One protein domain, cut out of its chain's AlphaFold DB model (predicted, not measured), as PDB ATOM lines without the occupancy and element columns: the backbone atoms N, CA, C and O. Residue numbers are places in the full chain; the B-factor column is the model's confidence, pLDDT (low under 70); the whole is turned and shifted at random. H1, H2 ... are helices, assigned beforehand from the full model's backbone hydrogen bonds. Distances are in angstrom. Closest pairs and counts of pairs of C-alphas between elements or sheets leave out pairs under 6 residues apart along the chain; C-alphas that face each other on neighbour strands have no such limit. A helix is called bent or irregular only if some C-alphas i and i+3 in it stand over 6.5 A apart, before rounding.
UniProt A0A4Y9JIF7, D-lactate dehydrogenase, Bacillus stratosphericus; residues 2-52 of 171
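This is residues 2 to 52 of the 171 residues of the protein "D-lactate dehydrogenase" of Bacillus stratosphericus (UniProt A0A4Y9JIF7). The model is an open, flat V: the long helix H2 makes one arm, and the shorter H3 with residues 46 to 52 after it makes the other. Short H1 folds in at the open end, beside the start of H2. The 51 printed residues, all helix by class, hold H1, H2 and H3 in chain order and no named strand. The whole is loose, with a radius of gyration of the C-alphas of 12.7 A, and spans 37 by 24 by 9 A.

H1, residues 2 to 7, is close to but not clearly touching H2, residues 9 to 26; their closest C-alphas, of Ile 4 and Leu 12, are 7.8 A apart. They run opposite ways at a steep tilt of 61 degrees. H2, with residues 19 to 26 alone, touches H3, residues 36 to 45; the closest C-alphas, of Asp 23 and Ser 37, are 6.2 A apart. These two run opposite ways at a steep tilt of 52 degrees. H1 and H3 are apart. Every O i to N i+4 pair is within hydrogen-bond range in H1 and H3, and 12 of 14 in H2.

H1 begins at C-alpha 2 (130.586, 102.271, 204.377) and is 8.2 A long. H2 is 25.8 A long and irregular: C-alphas 10 and 13 are 7.3 A apart. H3 is 13.9 A long and ends at C-alpha 45 (129.118, 94.473, 200.191).

The C-alphas of Gly 30 and Leu 52, the two farthest apart, are 37.5 A apart. The printed part has no cut, and neither link is long. No printed residue is under 70 in pLDDT.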
ATOM      1  N   TRP A   2     129.270 102.021 204.998       86.31
ATOM      2  CA  TRP A   2     130.586 102.271 204.377       86.31
ATOM      3  C   TRP A   2     130.649 103.551 203.532       86.31
ATOM      4  O   TRP A   2     131.545 104.372 203.702       86.31
ATOM      5  N   THR A   3     129.635 103.780 202.694       84.69
ATOM      6  CA  THR A   3     129.515 105.011 201.904       84.69
ATOM      7  C   THR A   3     129.438 106.263 202.774       84.69
ATOM      8  O   THR A   3     130.098 107.245 202.481       84.69
ATOM      9  N   ILE A   4     128.679 106.225 203.868       85.44
ATOM     10  CA  ILE A   4     128.542 107.378 204.764       85.44
ATOM     11  C   ILE A   4     129.842 107.607 205.545       85.44
ATOM     12  O   ILE A   4     130.250 108.755 205.675       85.44
ATOM     13  N   LYS A   5     130.516 106.539 206.006       85.81
ATOM     14  CA  LYS A   5     131.801 106.638 206.724       85.81
ATOM     15  C   LYS A   5     132.873 107.315 205.859       85.81
ATOM     16  O   LYS A   5     133.563 108.194 206.351       85.81
ATOM     17  N   ASN A   6     132.985 106.934 204.584       84.88
ATOM     18  CA  ASN A   6     134.085 107.378 203.715       84.88
ATOM     19  C   ASN A   6     133.757 108.601 202.847       84.88
ATOM     20  O   ASN A   6     134.644 109.376 202.511       84.88
ATOM     21  N   VAL A   7     132.496 108.768 202.445       82.75
ATOM     22  CA  VAL A   7     132.071 109.810 201.490       82.75
ATOM     23  C   VAL A   7     131.217 110.885 202.171       82.75
ATOM     24  O   VAL A   7     130.999 111.952 201.607       82.75
ATOM     25  N   GLY A   8     130.744 110.643 203.396       83.06
ATOM     26  CA  GLY A   8     129.850 111.545 204.116       83.06
ATOM     27  C   GLY A   8     128.403 111.501 203.615       83.06
ATOM     28  O   GLY A   8     128.060 110.856 202.622       83.06
ATOM     29  N   THR A   9     127.515 112.199 204.324       83.31
ATOM     30  CA  THR A   9     126.068 112.208 204.040       83.31
ATOM     31  C   THR A   9     125.675 113.124 202.879       83.31
ATOM     32  O   THR A   9     124.641 112.902 202.253       83.31
ATOM     33  N   HIS A  10     126.508 114.110 202.533       86.69
ATOM     34  CA  HIS A  10     126.200 115.128 201.521       86.69
ATOM     35  C   HIS A  10     125.937 114.558 200.114       86.69
ATOM     36  O   HIS A  10     125.175 115.144 199.349       86.69
ATOM     37  N   ARG A  11     126.517 113.397 199.769       84.38
ATOM     38  CA  ARG A  11     126.302 112.739 198.461       84.38
ATOM     39  C   ARG A  11     125.157 111.731 198.446       84.38
ATOM     40  O   ARG A  11     124.841 111.197 197.384       84.38
ATOM     41  N   LEU A  12     124.520 111.455 199.587       84.12
ATOM     42  CA  LEU A  12     123.441 110.465 199.663       84.12
ATOM     43  C   LEU A  12     122.288 110.754 198.689       84.12
ATOM     44  O   LEU A  12     121.895 109.819 197.992       84.12
ATOM     45  N   PRO A  13     121.786 112.000 198.543       86.69
ATOM     46  CA  PRO A  13     120.694 112.274 197.606       86.69
ATOM     47  C   PRO A  13     121.046 111.913 196.157       86.69
ATOM     48  O   PRO A  13     120.253 111.287 195.455       86.69
ATOM     49  N   GLN A  14     122.268 112.239 195.724       88.06
ATOM     50  CA  GLN A  14     122.754 111.929 194.377       88.06
ATOM     51  C   GLN A  14     122.891 110.418 194.159       88.06
ATOM     52  O   GLN A  14     122.496 109.900 193.115       88.06
ATOM     53  N   LEU A  15     123.396 109.693 195.162       86.81
ATOM     54  CA  LEU A  15     123.512 108.235 195.117       86.81
ATOM     55  C   LEU A  15     122.141 107.552 195.041       86.81
ATOM     56  O   LEU A  15     121.971 106.615 194.261       86.81
ATOM     57  N   PHE A  16     121.149 108.035 195.794       86.19
ATOM     58  CA  PHE A  16     119.781 107.517 195.719       86.19
ATOM     59  C   PHE A  16     119.131 107.801 194.363       86.19
ATOM     60  O   PHE A  16     118.498 106.911 193.795       86.19
ATOM     61  N   ALA A  17     119.340 108.992 193.795       88.62
ATOM     62  CA  ALA A  17     118.858 109.320 192.455       88.62
ATOM     63  C   ALA A  17     119.493 108.419 191.380       88.62
ATOM     64  O   ALA A  17     118.800 107.900 190.501       88.62
ATOM     65  N   PHE A  18     120.803 108.176 191.476       88.38
ATOM     66  CA  PHE A  18     121.517 107.275 190.575       88.38
ATOM     67  C   PHE A  18     121.012 105.832 190.689       88.38
ATOM     68  O   PHE A  18     120.683 105.211 189.677       88.38
ATOM     69  N   LYS A  19     120.853 105.329 191.919       86.81
ATOM     70  CA  LYS A  19     120.242 104.022 192.194       86.81
ATOM     71  C   LYS A  19     118.856 103.907 191.553       86.81
ATOM     72  O   LYS A  19     118.596 102.950 190.830       86.81
ATOM     73  N   ALA A  20     117.990 104.901 191.751       85.50
ATOM     74  CA  ALA A  20     116.642 104.904 191.188       85.50
ATOM     75  C   ALA A  20     116.644 104.891 189.647       85.50
ATOM     76  O   ALA A  20     115.780 104.266 189.024       85.50
ATOM     77  N   LYS A  21     117.623 105.552 189.014       87.25
ATOM     78  CA  LYS A  21     117.816 105.509 187.559       87.25
ATOM     79  C   LYS A  21     118.227 104.111 187.089       87.25
ATOM     80  O   LYS A  21     117.647 103.625 186.119       87.25
ATOM     81  N   ILE A  22     119.164 103.463 187.788       86.19
ATOM     82  CA  ILE A  22     119.574 102.078 187.502       86.19
ATOM     83  C   ILE A  22     118.385 101.131 187.638       86.19
ATOM     84  O   ILE A  22     118.131 100.361 186.720       86.19
ATOM     85  N   ASP A  23     117.622 101.210 188.727       83.69
ATOM     86  CA  ASP A  23     116.473 100.323 188.937       83.69
ATOM     87  C   ASP A  23     115.406 100.509 187.853       83.69
ATOM     88  O   ASP A  23     114.843  99.537 187.350       83.69
ATOM     89  N   ARG A  24     115.148 101.755 187.434       84.50
ATOM     90  CA  ARG A  24     114.206 102.055 186.347       84.50
ATOM     91  C   ARG A  24     114.676 101.501 185.004       84.50
ATOM     92  O   ARG A  24     113.853 101.015 184.234       84.50
ATOM     93  N   PHE A  25     115.970 101.600 184.714       83.56
ATOM     94  CA  PHE A  25     116.550 101.031 183.501       83.56
ATOM     95  C   PHE A  25     116.530  99.500 183.547       83.56
ATOM     96  O   PHE A  25     116.102  98.868 182.586       83.56
ATOM     97  N   GLY A  26     116.882  98.914 184.693       80.56
ATOM     98  CA  GLY A  26     116.876  97.473 184.902       80.56
ATOM     99  C   GLY A  26     115.495  96.853 184.708       80.56
ATOM    100  O   GLY A  26     115.387  95.830 184.050       80.56
ATOM    101  N   LYS A  27     114.423  97.530 185.149       77.50
ATOM    102  CA  LYS A  27     113.034  97.103 184.891       77.50
ATOM    103  C   LYS A  27     112.673  96.999 183.403       77.50
ATOM    104  O   LYS A  27     111.762  96.253 183.067       77.50
ATOM    105  N   LYS A  28     113.343  97.748 182.517       80.56
ATOM    106  CA  LYS A  28     113.112  97.667 181.063       80.56
ATOM    107  C   LYS A  28     113.814  96.466 180.425       80.56
ATOM    108  O   LYS A  28     113.437  96.059 179.333       80.56
ATOM    109  N   ILE A  29     114.822  95.906 181.093       81.06
ATOM    110  CA  ILE A  29     115.553  94.724 180.645       81.06
ATOM    111  C   ILE A  29     114.954  93.527 181.386       81.06
ATOM    112  O   ILE A  29     115.331  93.247 182.519       81.06
ATOM    113  N   GLY A  30     114.025  92.809 180.747       72.31
ATOM    114  CA  GLY A  30     113.238  91.729 181.373       72.31
ATOM    115  C   GLY A  30     114.032  90.535 181.935       72.31
ATOM    116  O   GLY A  30     113.443  89.641 182.529       72.31
ATOM    117  N   ILE A  31     115.355  90.521 181.762       80.19
ATOM    118  CA  ILE A  31     116.274  89.486 182.255       80.19
ATOM    119  C   ILE A  31     116.826  89.851 183.648       80.19
ATOM    120  O   ILE A  31     117.299  88.986 184.384       80.19
ATOM    121  N   LEU A  32     116.790  91.133 184.036       81.12
ATOM    122  CA  LEU A  32     117.343  91.581 185.312       81.12
ATOM    123  C   LEU A  32     116.361  91.344 186.468       81.12
ATOM    124  O   LEU A  32     115.156  91.557 186.323       81.12
ATOM    125  N   PRO A  33     116.860  90.942 187.652       79.81
ATOM    126  CA  PRO A  33     116.002  90.692 188.799       79.81
ATOM    127  C   PRO A  33     115.347  91.980 189.306       79.81
ATOM    128  O   PRO A  33     115.919  93.073 189.248       79.81
ATOM    129  N   THR A  34     114.173  91.838 189.920       81.38
ATOM    130  CA  THR A  34     113.598  92.893 190.760       81.38
ATOM    131  C   THR A  34     114.593  93.302 191.854       81.38
ATOM    132  O   THR A  34     115.323  92.464 192.395       81.38
ATOM    133  N   HIS A  35     114.638  94.605 192.154       85.62
ATOM    134  CA  HIS A  35     115.602  95.209 193.085       85.62
ATOM    135  C   HIS A  35     117.076  94.948 192.715       85.62
ATOM    136  O   HIS A  35     117.921  94.752 193.589       85.62
ATOM    137  N   PHE A  36     117.395  94.941 191.412       87.75
ATOM    138  CA  PHE A  36     118.736  94.647 190.901       87.75
ATOM    139  C   PHE A  36     119.845  95.423 191.618       87.75
ATOM    140  O   PHE A  36     120.816  94.814 192.061       87.75
ATOM    141  N   SER A  37     119.709  96.743 191.778       89.19
ATOM    142  CA  SER A  37     120.776  97.526 192.407       89.19
ATOM    143  C   SER A  37     120.966  97.197 193.891       89.19
ATOM    144  O   SER A  37     122.102  97.193 194.352       89.19
ATOM    145  N   ASP A  38     119.907  96.864 194.639       91.00
ATOM    146  CA  ASP A  38     120.039  96.434 196.039       91.00
ATOM    147  C   ASP A  38     120.769  95.097 196.134       91.00
ATOM    148  O   ASP A  38     121.673  94.949 196.955       91.00
ATOM    149  N   LYS A  39     120.441  94.149 195.250       91.75
ATOM    150  CA  LYS A  39     121.118  92.846 195.170       91.75
ATOM    151  C   LYS A  39     122.580  92.991 194.754       91.75
ATOM    152  O   LYS A  39     123.445  92.378 195.370       91.75
ATOM    153  N   ALA A  40     122.868  93.842 193.770       91.06
ATOM    154  CA  ALA A  40     124.230  94.133 193.332       91.06
ATOM    155  C   ALA A  40     125.054  94.806 194.443       91.06
ATOM    156  O   ALA A  40     126.179  94.391 194.708       91.06
ATOM    157  N   LEU A  41     124.486  95.794 195.144       91.44
ATOM    158  CA  LEU A  41     125.141  96.448 196.281       91.44
ATOM    159  C   LEU A  41     125.333  95.495 197.462       91.44
ATOM    160  O   LEU A  41     126.359  95.568 198.135       91.44
ATOM    161  N   GLN A  42     124.375  94.603 197.720       93.69
ATOM    162  CA  GLN A  42     124.508  93.577 198.752       93.69
ATOM    163  C   GLN A  42     125.617  92.584 198.401       93.69
ATOM    164  O   GLN A  42     126.413  92.228 199.266       93.69
ATOM    165  N   PHE A  43     125.700  92.168 197.136       93.44
ATOM    166  CA  PHE A  43     126.762  91.298 196.643       93.44
ATOM    167  C   PHE A  43     128.134  91.970 196.740       93.44
ATOM    168  O   PHE A  43     129.044  91.398 197.331       93.44
ATOM    169  N   ALA A  44     128.268  93.210 196.260       91.75
ATOM    170  CA  ALA A  44     129.498  93.991 196.392       91.75
ATOM    171  C   ALA A  44     129.900  94.184 197.865       91.75
ATOM    172  O   ALA A  44     131.079  94.121 198.205       91.75
ATOM    173  N   GLY A  45     128.914  94.352 198.751       90.69
ATOM    174  CA  GLY A  45     129.118  94.473 200.191       90.69
ATOM    175  C   GLY A  45     129.807  93.268 200.832       90.69
ATOM    176  O   GLY A  45     130.503  93.455 201.822       90.69
ATOM    177  N   LYS A  46     129.686  92.063 200.254       90.25
ATOM    178  CA  LYS A  46     130.365  90.852 200.751       90.25
ATOM    179  C   LYS A  46     131.891  90.914 200.625       90.25
ATOM    180  O   LYS A  46     132.576  90.158 201.300       90.25
ATOM    181  N   TYR A  47     132.407  91.788 199.762       92.94
ATOM    182  CA  TYR A  47     133.843  91.973 199.530       92.94
ATOM    183  C   TYR A  47     134.405  93.203 200.248       92.94
ATOM    184  O   TYR A  47     135.597  93.487 200.141       92.94
ATOM    185  N   LEU A  48     133.559  93.966 200.948       90.00
ATOM    186  CA  LEU A  48     134.026  95.084 201.755       90.00
ATOM    187  C   LEU A  48     134.653  94.562 203.053       90.00
ATOM    188  O   LEU A  48     134.170  93.574 203.606       90.00
ATOM    189  N   PRO A  49     135.695  95.235 203.570       89.38
ATOM    190  CA  PRO A  49     136.239  94.903 204.875       89.38
ATOM    191  C   PRO A  49     135.202  95.167 205.970       89.38
ATOM    192  O   PRO A  49     134.306  96.006 205.814       89.38
ATOM    193  N   GLU A  50     135.382  94.490 207.102       89.75
ATOM    194  CA  GLU A  50     134.588  94.709 208.306       89.75
ATOM    195  C   GLU A  50     134.507  96.199 208.660       89.75
ATOM    196  O   GLU A  50     135.520  96.879 208.848       89.75
ATOM    197  N   HIS A  51     133.286  96.728 208.742       89.00
ATOM    198  CA  HIS A  51     133.074  98.171 208.852       89.00
ATOM    199  C   HIS A  51     133.056  98.692 210.292       89.00
ATOM    200  O   HIS A  51     133.190  99.902 210.495       89.00
ATOM    201  N   LEU A  52     132.876  97.806 211.279       94.88
ATOM    202  CA  LEU A  52     132.901  98.143 212.705       94.88
ATOM    203  C   LEU A  52     134.275  97.853 213.321       94.88
ATOM    204  O   LEU A  52     134.831  96.797 213.026       94.88
TER     205      LEU A  52